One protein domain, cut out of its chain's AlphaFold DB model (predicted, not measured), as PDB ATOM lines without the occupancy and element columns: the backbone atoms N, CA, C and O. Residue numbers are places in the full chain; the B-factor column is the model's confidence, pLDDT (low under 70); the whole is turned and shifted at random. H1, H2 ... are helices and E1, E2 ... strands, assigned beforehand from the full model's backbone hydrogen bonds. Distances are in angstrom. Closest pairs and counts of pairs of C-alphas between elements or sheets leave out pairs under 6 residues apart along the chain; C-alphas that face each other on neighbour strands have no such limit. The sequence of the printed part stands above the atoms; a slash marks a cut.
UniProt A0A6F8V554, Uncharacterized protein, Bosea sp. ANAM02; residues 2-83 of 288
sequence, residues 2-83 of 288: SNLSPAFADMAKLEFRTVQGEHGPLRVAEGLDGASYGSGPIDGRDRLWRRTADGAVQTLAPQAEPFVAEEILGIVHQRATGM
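Overview. This is residues 2 to 83 of the 288 residues of an uncharacterized protein of Bosea sp. ANAM02 (UniProt A0A6F8V554). A strongly twisted sheet of five antiparallel strands has one long helix, H2, packed along one of its faces, while a short helix, H1, is set off from the sheet toward one end of the longest axis. The sheet is a meander, each strand the antiparallel neighbour of the one before, in the order E1, E2, E3, E4, E5. The 82 printed residues run through H1, the five strands and then H2, and the class is mixed, helices and strands. The whole is compact, with a radius of gyration of the C-alphas of 12.6 A and spans of 40 by 28 by 19 A.

Along the chain. H1, residues 6 to 11, begins at C-alpha 6 (183.439, 196.041, 66.423). E1 is residues 17 to 21, E2 residues 24 to 30, 18.8 A long, E3 residues 36 to 41, E4 residues 46 to 51 and E5 residues 57 to 62. H2, residues 66 to 80, is 20.9 A long and ends at C-alpha 80 (181.827, 181.400, 56.417).

Arrangement. H1 is not on the sheet and is apart from H2. The hairpin E1 and E2 has N 19 and O 26 at 2.8 A; E2 and E3, N 29 and O 37 at 2.8 A; E3 and E4, N 38 and O 49 at 3.0 A; E4 and E5, N 58 and O 50 at 2.8 A, each within hydrogen-bond range. E1 and E5 are the edge strands. H2 is on the sheet at a height of 8.3 A, over E3 and E4, and runs along the strands, at 26 degrees to E3 on the local plane. The closest C-alphas of E3 and H2, Tyr 37 and Leu 73, are 6.6 A apart. Every O i to N i+4 pair is within hydrogen-bond range in H1, and 10 of 11 in H2.

Size, cuts and confidence. The two C-alphas farthest apart, Ser 2 and Glu 22, are 41.1 A apart. The printed part has no cut, and each link is tight. Residues 2 to 12 and residue 83 have pLDDT under 70.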
ATOM      1  N   SER A   2     191.958 192.935  57.430       44.50
ATOM      2  CA  SER A   2     190.948 193.994  57.518       44.50
ATOM      3  C   SER A   2     190.175 193.817  58.827       44.50
ATOM      4  O   SER A   2     189.441 192.846  58.993       44.50
ATOM      5  N   ASN A   3     190.377 194.726  59.783       43.72
ATOM      6  CA  ASN A   3     189.608 194.746  61.025       43.72
ATOM      7  C   ASN A   3     188.137 195.005  60.687       43.72
ATOM      8  O   ASN A   3     187.770 196.113  60.293       43.72
ATOM      9  N   LEU A   4     187.303 193.974  60.826       52.31
ATOM     10  CA  LEU A   4     185.852 194.125  60.838       52.31
ATOM     11  C   LEU A   4     185.486 195.130  61.938       52.31
ATOM     12  O   LEU A   4     186.108 195.143  63.002       52.31
ATOM     13  N   SER A   5     184.503 196.000  61.681       57.75
ATOM     14  CA  SER A   5     184.065 196.949  62.709       57.75
ATOM     15  C   SER A   5     183.622 196.181  63.968       57.75
ATOM     16  O   SER A   5     183.024 195.111  63.824       57.75
ATOM     17  N   PRO A   6     183.861 196.701  65.185       59.84
ATOM     18  CA  PRO A   6     183.439 196.041  66.423       59.84
ATOM     19  C   PRO A   6     181.951 195.654  66.427       59.84
ATOM     20  O   PRO A   6     181.599 194.570  66.869       59.84
ATOM     21  N   ALA A   7     181.095 196.477  65.814       57.66
ATOM     22  CA  ALA A   7     179.671 196.190  65.658       57.66
ATOM     23  C   ALA A   7     179.390 194.952  64.784       57.66
ATOM     24  O   ALA A   7     178.474 194.188  65.069       57.66
ATOM     25  N   PHE A   8     180.187 194.722  63.736       60.09
ATOM     26  CA  PHE A   8     180.067 193.520  62.908       60.09
ATOM     27  C   PHE A   8     180.608 192.282  63.634       60.09
ATOM     28  O   PHE A   8     180.039 191.203  63.510       60.09
ATOM     29  N   ALA A   9     181.679 192.438  64.418       61.22
ATOM     30  CA  ALA A   9     182.229 191.355  65.231       61.22
ATOM     31  C   ALA A   9     181.233 190.879  66.306       61.22
ATOM     32  O   ALA A   9     181.086 189.674  66.500       61.22
ATOM     33  N   ASP A  10     180.506 191.807  66.935       62.84
ATOM     34  CA  ASP A  10     179.449 191.482  67.898       62.84
ATOM     35  C   ASP A  10     178.228 190.833  67.225       62.84
ATOM     36  O   ASP A  10     177.684 189.863  67.748       62.84
ATOM     37  N   MET A  11     177.828 191.300  66.033       62.09
ATOM     38  CA  MET A  11     176.742 190.680  65.254       62.09
ATOM     39  C   MET A  11     177.086 189.276  64.740       62.09
ATOM     40  O   MET A  11     176.191 188.460  64.541       62.09
ATOM     41  N   ALA A  12     178.366 188.990  64.505       68.38
ATOM     42  CA  ALA A  12     178.833 187.697  64.018       68.38
ATOM     43  C   ALA A  12     179.043 186.663  65.140       68.38
ATOM     44  O   ALA A  12     179.616 185.606  64.899       68.38
ATOM     45  N   LYS A  13     178.622 186.940  66.378       84.50
ATOM     46  CA  LYS A  13     178.751 185.977  67.470       84.50
ATOM     47  C   LYS A  13     177.606 184.961  67.441       84.50
ATOM     48  O   LYS A  13     176.440 185.328  67.371       84.50
ATOM     49  N   LEU A  14     177.947 183.679  67.553       91.38
ATOM     50  CA  LEU A  14     176.962 182.608  67.692       91.38
ATOM     51  C   LEU A  14     176.369 182.580  69.108       91.38
ATOM     52  O   LEU A  14     177.099 182.559  70.101       91.38
ATOM     53  N   GLU A  15     175.041 182.510  69.190       93.25
ATOM     54  CA  GLU A  15     174.302 182.293  70.434       93.25
ATOM     55  C   GLU A  15     173.768 180.858  70.493       93.25
ATOM     56  O   GLU A  15     172.832 180.488  69.780       93.25
ATOM     57  N   PHE A  16     174.373 180.027  71.345       94.12
ATOM     58  CA  PHE A  16     174.014 178.615  71.458       94.12
ATOM     59  C   PHE A  16     172.844 178.376  72.411       94.12
ATOM     60  O   PHE A  16     172.819 178.850  73.545       94.12
ATOM     61  N   ARG A  17     171.919 177.519  71.979       95.06
ATOM     62  CA  ARG A  17     170.831 176.966  72.793       95.06
ATOM     63  C   ARG A  17     170.810 175.447  72.707       95.06
ATOM     64  O   ARG A  17     171.223 174.864  71.706       95.06
ATOM     65  N   THR A  18     170.300 174.801  73.748       95.75
ATOM     66  CA  THR A  18     170.051 173.356  73.724       95.75
ATOM     67  C   THR A  18     168.689 173.080  73.102       95.75
ATOM     68  O   THR A  18     167.690 173.673  73.510       95.75
ATOM     69  N   VAL A  19     168.636 172.162  72.143       95.50
ATOM     70  CA  VAL A  19     167.398 171.669  71.532       95.50
ATOM     71  C   VAL A  19     167.358 170.148  71.603       95.50
ATOM     72  O   VAL A  19     168.394 169.488  71.527       95.50
ATOM     73  N   GLN A  20     166.165 169.578  71.751       95.69
ATOM     74  CA  GLN A  20     166.002 168.129  71.715       95.69
ATOM     75  C   GLN A  20     165.929 167.667  70.257       95.69
ATOM     76  O   GLN A  20     164.963 167.975  69.560       95.69
ATOM     77  N   GLY A  21     166.961 166.962  69.795       90.69
ATOM     78  CA  GLY A  21     167.002 166.325  68.481       90.69
ATOM     79  C   GLY A  21     166.501 164.881  68.515       90.69
ATOM     80  O   GLY A  21     166.292 164.300  69.581       90.69
ATOM     81  N   GLU A  22     166.348 164.293  67.327       92.12
ATOM     82  CA  GLU A  22     165.875 162.914  67.131       92.12
ATOM     83  C   GLU A  22     166.766 161.875  67.826       92.12
ATOM     84  O   GLU A  22     166.264 160.947  68.457       92.12
ATOM     85  N   HIS A  23     168.087 162.054  67.763       93.56
ATOM     86  CA  HIS A  23     169.050 161.108  68.332       93.56
ATOM     87  C   HIS A  23     169.641 161.562  69.674       93.56
ATOM     88  O   HIS A  23     170.538 160.907  70.200       93.56
ATOM     89  N   GLY A  24     169.162 162.676  70.234       93.00
ATOM     90  CA  GLY A  24     169.662 163.218  71.496       93.00
ATOM     91  C   GLY A  24     169.660 164.748  71.562       93.00
ATOM     92  O   GLY A  24     169.255 165.419  70.611       93.00
ATOM     93  N   PRO A  25     170.088 165.319  72.699       94.12
ATOM     94  CA  PRO A  25     170.211 166.763  72.859       94.12
ATOM     95  C   PRO A  25     171.308 167.330  71.947       94.12
ATOM     96  O   PRO A  25     172.406 166.785  71.863       94.12
ATOM     97  N   LEU A  26     171.015 168.453  71.294       94.50
ATOM     98  CA  LEU A  26     171.928 169.189  70.420       94.50
ATOM     99  C   LEU A  26     172.170 170.588  70.992       94.50
ATOM    100  O   LEU A  26     171.235 171.237  71.463       94.50
ATOM    101  N   ARG A  27     173.404 171.086  70.897       95.00
ATOM    102  CA  ARG A  27     173.718 172.512  71.070       95.00
ATOM    103  C   ARG A  27     173.726 173.164  69.696       95.00
ATOM    104  O   ARG A  27     174.468 172.713  68.829       95.00
ATOM    105  N   VAL A  28     172.901 174.188  69.489       95.56
ATOM    106  CA  VAL A  28     172.681 174.797  68.167       95.56
ATOM    107  C   VAL A  28     172.683 176.319  68.258       95.56
ATOM    108  O   VAL A  28     172.104 176.873  69.191       95.56
ATOM    109  N   ALA A  29     173.291 176.972  67.274       95.56
ATOM    110  CA  ALA A  29     173.238 178.410  67.038       95.56
ATOM    111  C   ALA A  29     172.907 178.685  65.564       95.56
ATOM    112  O   ALA A  29     173.308 177.919  64.689       95.56
ATOM    113  N   GLU A  30     172.200 179.776  65.286       94.38
ATOM    114  CA  GLU A  30     171.960 180.234  63.913       94.38
ATOM    115  C   GLU A  30     173.020 181.268  63.526       94.38
ATOM    116  O   GLU A  30     173.286 182.203  64.283       94.38
ATOM    117  N   GLY A  31     173.635 181.094  62.360       91.06
ATOM    118  CA  GLY A  31     174.629 182.011  61.817       91.06
ATOM    119  C   GLY A  31     174.029 183.056  60.875       91.06
ATOM    120  O   GLY A  31     172.986 182.856  60.254       91.06
ATOM    121  N   LEU A  32     174.739 184.175  60.716       88.25
ATOM    122  CA  LEU A  32     174.402 185.224  59.739       88.25
ATOM    123  C   LEU A  32     174.421 184.756  58.272       88.25
ATOM    124  O   LEU A  32     173.804 185.392  57.423       88.25
ATOM    125  N   ASP A  33     175.116 183.660  57.963       85.94
ATOM    126  CA  ASP A  33     175.124 183.025  56.640       85.94
ATOM    127  C   ASP A  33     173.857 182.182  56.378       85.94
ATOM    128  O   ASP A  33     173.762 181.502  55.355       85.94
ATOM    129  N   GLY A  34     172.889 182.209  57.303       88.31
ATOM    130  CA  GLY A  34     171.643 181.448  57.232       88.31
ATOM    131  C   GLY A  34     171.819 179.954  57.507       88.31
ATOM    132  O   GLY A  34     170.881 179.189  57.287       88.31
ATOM    133  N   ALA A  35     173.004 179.524  57.948       92.56
ATOM    134  CA  ALA A  35     173.265 178.150  58.346       92.56
ATOM    135  C   ALA A  35     173.115 177.976  59.860       92.56
ATOM    136  O   ALA A  35     173.469 178.857  60.643       92.56
ATOM    137  N   SER A  36     172.673 176.794  60.276       94.62
ATOM    138  CA  SER A  36     172.704 176.391  61.678       94.62
ATOM    139  C   SER A  36     174.033 175.701  61.980       94.62
ATOM    140  O   SER A  36     174.472 174.810  61.253       94.62
ATOM    141  N   TYR A  37     174.663 176.074  63.082       95.19
ATOM    142  CA  TYR A  37     175.898 175.484  63.589       95.19
ATOM    143  C   TYR A  37     175.589 174.709  64.854       95.19
ATOM    144  O   TYR A  37     174.804 175.173  65.679       95.19
ATOM    145  N   GLY A  38     176.220 173.557  65.052       94.31
ATOM    146  CA  GLY A  38     175.975 172.828  66.283       94.31
ATOM    147  C   GLY A  38     176.945 171.715  66.608       94.31
ATOM    148  O   GLY A  38     177.808 171.333  65.815       94.31
ATOM    149  N   SER A  39     176.775 171.208  67.824       94.69
ATOM    150  CA  SER A  39     177.464 170.040  68.354       94.69
ATOM    151  C   SER A  39     176.461 169.038  68.930       94.69
ATOM    152  O   SER A  39     175.416 169.410  69.477       94.69
ATOM    153  N   GLY A  40     176.766 167.752  68.757       92.88
ATOM    154  CA  GLY A  40     175.949 166.629  69.228       92.88
ATOM    155  C   GLY A  40     175.494 165.688  68.103       92.88
ATOM    156  O   GLY A  40     175.964 165.820  66.964       92.88
ATOM    157  N   PRO A  41     174.579 164.744  68.391       93.31
ATOM    158  CA  PRO A  41     174.307 163.603  67.523       93.31
ATOM    159  C   PRO A  41     173.246 163.926  66.462       93.31
ATOM    160  O   PRO A  41     172.105 163.486  66.552       93.31
ATOM    161  N   ILE A  42     173.590 164.710  65.437       89.88
ATOM    162  CA  ILE A  42     172.609 165.153  64.421       89.88
ATOM    163  C   ILE A  42     172.032 164.010  63.562       89.88
ATOM    164  O   ILE A  42     170.930 164.128  63.038       89.88
ATOM    165  N   ASP A  43     172.766 162.908  63.447       87.81
ATOM    166  CA  ASP A  43     172.442 161.692  62.687       87.81
ATOM    167  C   ASP A  43     172.908 160.431  63.448       87.81
ATOM    168  O   ASP A  43     173.382 159.447  62.874       87.81
ATOM    169  N   GLY A  44     172.851 160.499  64.782       88.31
ATOM    170  CA  GLY A  44     173.252 159.417  65.681       88.31
ATOM    171  C   GLY A  44     174.750 159.353  65.986       88.31
ATOM    172  O   GLY A  44     175.171 158.461  66.718       88.31
ATOM    173  N   ARG A  45     175.562 160.283  65.463       88.44
ATOM    174  CA  ARG A  45     176.988 160.405  65.812       88.44
ATOM    175  C   ARG A  45     177.326 161.802  66.303       88.44
ATOM    176  O   ARG A  45     177.068 162.777  65.594       88.44
ATOM    177  N   ASP A  46     177.964 161.872  67.465       89.69
ATOM    178  CA  ASP A  46     178.458 163.123  68.031       89.69
ATOM    179  C   ASP A  46     179.557 163.730  67.158       89.69
ATOM    180  O   ASP A  46     180.593 163.117  66.891       89.69
ATOM    181  N   ARG A  47     179.313 164.957  66.696       91.56
ATOM    182  CA  ARG A  47     180.225 165.707  65.831       91.56
ATOM    183  C   ARG A  47     179.982 167.205  65.955       91.56
ATOM    184  O   ARG A  47     178.939 167.628  66.456       91.56
ATOM    185  N   LEU A  48     180.913 167.992  65.431       94.00
ATOM    186  CA  LEU A  48     180.667 169.393  65.107       94.00
ATOM    187  C   LEU A  48     180.132 169.453  63.682       94.00
ATOM    188  O   LEU A  48     180.688 168.828  62.772       94.00
ATOM    189  N   TRP A  49     179.057 170.200  63.477       93.88
ATOM    190  CA  TRP A  49     178.360 170.232  62.202       93.88
ATOM    191  C   TRP A  49     177.879 171.631  61.832       93.88
ATOM    192  O   TRP A  49     177.660 172.497  62.680       93.88
ATOM    193  N   ARG A  50     177.693 171.821  60.526       93.75
ATOM    194  CA  ARG A  50     176.993 172.956  59.924       93.75
ATOM    195  C   ARG A  50     175.863 172.417  59.060       93.75
ATOM    196  O   ARG A  50     176.090 171.516  58.256       93.75
ATOM    197  N   ARG A  51     174.664 172.958  59.215       93.31
ATOM    198  CA  ARG A  51     173.504 172.676  58.374       93.31
ATOM    199  C   ARG A  51     173.192 173.920  57.557       93.31
ATOM    200  O   ARG A  51     172.881 174.959  58.124       93.31
ATOM    201  N   THR A  52     173.310 173.829  56.240       90.50
ATOM    202  CA  THR A  52     172.991 174.929  55.321       90.50
ATOM    203  C   THR A  52     171.492 175.224  55.292       90.50
ATOM    204  O   THR A  52     170.677 174.393  55.693       90.50
ATOM    205  N   ALA A  53     171.120 176.397  54.772       85.25
ATOM    206  CA  ALA A  53     169.721 176.809  54.633       85.25
ATOM    207  C   ALA A  53     168.874 175.844  53.773       85.25
ATOM    208  O   ALA A  53     167.669 175.733  53.978       85.25
ATOM    209  N   ASP A  54     169.496 175.120  52.835       87.25
ATOM    210  CA  ASP A  54     168.862 174.070  52.022       87.25
ATOM    211  C   ASP A  54     168.778 172.701  52.735       87.25
ATOM    212  O   ASP A  54     168.260 171.735  52.178       87.25
ATOM    213  N   GLY A  55     169.264 172.611  53.977       87.62
ATOM    214  CA  GLY A  55     169.175 171.431  54.834       87.62
ATOM    215  C   GLY A  55     170.351 170.458  54.735       87.62
ATOM    216  O   GLY A  55     170.366 169.476  55.482       87.62
ATOM    217  N   ALA A  56     171.350 170.702  53.881       89.38
ATOM    218  CA  ALA A  56     172.511 169.819  53.792       89.38
ATOM    219  C   ALA A  56     173.381 169.893  55.061       89.38
ATOM    220  O   ALA A  56     173.734 170.969  55.546       89.38
ATOM    221  N   VAL A  57     173.746 168.729  55.608       90.38
ATOM    222  CA  VAL A  57     174.558 168.617  56.829       90.38
ATOM    223  C   VAL A  57     176.012 168.339  56.469       90.38
ATOM    224  O   VAL A  57     176.329 167.369  55.783       90.38
ATOM    225  N   GLN A  58     176.904 169.190  56.964       88.88
ATOM    226  CA  GLN A  58     178.346 169.135  56.760       88.88
ATOM    227  C   GLN A  58     179.036 168.814  58.082       88.88
ATOM    228  O   GLN A  58     178.754 169.440  59.105       88.88
ATOM    229  N   THR A  59     179.966 167.859  58.056       88.75
ATOM    230  CA  THR A  59     180.806 167.548  59.220       88.75
ATOM    231  C   THR A  59     181.990 168.506  59.248       88.75
ATOM    232  O   THR A  59     182.741 168.600  58.278       88.75
ATOM    233  N   LEU A  60     182.145 169.235  60.353       90.44
ATOM    234  CA  LEU A  60     183.226 170.204  60.545       90.44
ATOM    235  C   LEU A  60     184.398 169.602  61.314       90.44
ATOM    236  O   LEU A  60     185.547 169.930  61.034       90.44
ATOM    237  N   ALA A  61     184.107 168.743  62.286       86.00
ATOM    238  CA  ALA A  61     185.092 168.025  63.081       86.00
ATOM    239  C   ALA A  61     184.425 166.811  63.753       86.00
ATOM    240  O   ALA A  61     183.197 166.814  63.923       86.00
ATOM    241  N   PRO A  62     185.202 165.796  64.178       82.81
ATOM    242  CA  PRO A  62     184.726 164.804  65.143       82.81
ATOM    243  C   PRO A  62     184.343 165.468  66.480       82.81
ATOM    244  O   PRO A  62     184.462 166.681  66.640       82.81
ATOM    245  N   GLN A  63     183.859 164.680  67.440       84.12
ATOM    246  CA  GLN A  63     183.468 165.171  68.762       84.12
ATOM    247  C   GLN A  63     184.573 166.019  69.423       84.12
ATOM    248  O   GLN A  63     185.745 165.646  69.424       84.12
ATOM    249  N   ALA A  64     184.171 167.143  70.019       82.31
ATOM    250  CA  ALA A  64     185.023 167.983  70.852       82.31
ATOM    251  C   ALA A  64     184.323 168.290  72.180       82.31
ATOM    252  O   ALA A  64     183.094 168.237  72.272       82.31
ATOM    253  N   GLU A  65     185.113 168.640  73.193       83.88
ATOM    254  CA  GLU A  65     184.598 169.100  74.482       83.88
ATOM    255  C   GLU A  65     183.686 170.329  74.306       83.88
ATOM    256  O   GLU A  65     184.008 171.204  73.497       83.88
ATOM    257  N   PRO A  66     182.576 170.459  75.061       77.81
ATOM    258  CA  PRO A  66     181.550 171.474  74.805       77.81
ATOM    259  C   PRO A  66     182.066 172.916  74.734       77.81
ATOM    260  O   PRO A  66     181.672 173.662  73.843       77.81
ATOM    261  N   PHE A  67     182.974 173.300  75.638       77.25
ATOM    262  CA  PHE A  67     183.558 174.647  75.655       77.25
ATOM    263  C   PHE A  67     184.407 174.921  74.404       77.25
ATOM    264  O   PHE A  67     184.317 175.986  73.804       77.25
ATOM    265  N   VAL A  68     185.181 173.922  73.974       86.69
ATOM    266  CA  VAL A  68     186.023 173.999  72.774       86.69
ATOM    267  C   VAL A  68     185.158 173.999  71.510       86.69
ATOM    268  O   VAL A  68     185.481 174.670  70.534       86.69
ATOM    269  N   ALA A  69     184.034 173.279  71.526       87.88
ATOM    270  CA  ALA A  69     183.134 173.186  70.388       87.88
ATOM    271  C   ALA A  69     182.531 174.547  70.010       87.88
ATOM    272  O   ALA A  69     182.531 174.898  68.834       87.88
ATOM    273  N   GLU A  70     182.052 175.325  70.983       89.81
ATOM    274  CA  GLU A  70     181.449 176.638  70.717       89.81
ATOM    275  C   GLU A  70     182.473 177.641  70.155       89.81
ATOM    276  O   GLU A  70     182.168 178.359  69.201       89.81
ATOM    277  N   GLU A  71     183.705 177.644  70.676       89.00
ATOM    278  CA  GLU A  71     184.794 178.486  70.162       89.00
ATOM    279  C   GLU A  71     185.161 178.115  68.718       89.00
ATOM    280  O   GLU A  71     185.233 178.979  67.839       89.00
ATOM    281  N   ILE A  72     185.318 176.815  68.448       88.38
ATOM    282  CA  ILE A  72     185.578 176.301  67.104       88.38
ATOM    283  C   ILE A  72     184.466 176.720  66.139       88.38
ATOM    284  O   ILE A  72     184.750 177.228  65.053       88.38
ATOM    285  N   LEU A  73     183.203 176.513  66.515       91.25
ATOM    286  CA  LEU A  73     182.060 176.851  65.671       91.25
ATOM    287  C   LEU A  73     181.984 178.361  65.411       91.25
ATOM    288  O   LEU A  73     181.666 178.752  64.290       91.25
ATOM    289  N   GLY A  74     182.359 179.196  66.384       88.62
ATOM    290  CA  GLY A  74     182.511 180.639  66.196       88.62
ATOM    291  C   GLY A  74     183.562 180.993  65.139       88.62
ATOM    292  O   GLY A  74     183.292 181.800  64.252       88.62
ATOM    293  N   ILE A  75     184.733 180.346  65.156       86.25
ATOM    294  CA  ILE A  75     185.777 180.546  64.131       86.25
ATOM    295  C   ILE A  75     185.277 180.113  62.747       86.25
ATOM    296  O   ILE A  75     185.511 180.802  61.750       86.25
ATOM    297  N   VAL A  76     184.601 178.964  62.665       88.69
ATOM    298  CA  VAL A  76     184.059 178.454  61.398       88.69
ATOM    299  C   VAL A  76     183.003 179.402  60.839       88.69
ATOM    300  O   VAL A  76     183.021 179.703  59.645       88.69
ATOM    301  N   HIS A  77     182.104 179.885  61.692       90.12
ATOM    302  CA  HIS A  77     181.087 180.856  61.319       90.12
ATOM    303  C   HIS A  77     181.710 182.159  60.819       90.12
ATOM    304  O   HIS A  77     181.401 182.565  59.702       90.12
ATOM    305  N   GLN A  78     182.687 182.722  61.535       85.06
ATOM    306  CA  GLN A  78     183.409 183.917  61.088       85.06
ATOM    307  C   GLN A  78     184.036 183.748  59.699       85.06
ATOM    308  O   GLN A  78     183.944 184.654  58.871       85.06
ATOM    309  N   ARG A  79     184.639 182.584  59.415       83.81
ATOM    310  CA  ARG A  79     185.173 182.272  58.077       83.81
ATOM    311  C   ARG A  79     184.066 182.223  57.028       83.81
ATOM    312  O   ARG A  79     184.224 182.816  55.967       83.81
ATOM    313  N   ALA A  80     182.960 181.544  57.329       84.56
ATOM    314  CA  ALA A  80     181.827 181.400  56.417       84.56
ATOM    315  C   ALA A  80     181.132 182.738  56.109       84.56
ATOM    316  O   ALA A  80     180.659 182.931  54.994       84.56
ATOM    317  N   THR A  81     181.098 183.660  57.074       80.31
ATOM    318  CA  THR A  81     180.537 185.013  56.916       80.31
ATOM    319  C   THR A  81     181.540 186.056  56.437       80.31
ATOM    320  O   THR A  81     181.177 187.215  56.240       80.31
ATOM    321  N   GLY A  82     182.816 185.685  56.316       71.75
ATOM    322  CA  GLY A  82     183.857 186.579  55.827       71.75
ATOM    323  C   GLY A  82     183.632 186.971  54.364       71.75
ATOM    324  O   GLY A  82     182.806 186.399  53.664       71.75
ATOM    325  N   MET A  83     184.434 187.917  53.868       62.72
ATOM    326  CA  MET A  83     184.403 188.420  52.479       62.72
ATOM    327  C   MET A  83     184.798 187.376  51.404       62.72
ATOM    328  O   MET A  83     185.113 187.744  50.275       62.72
TER     329      MET A  83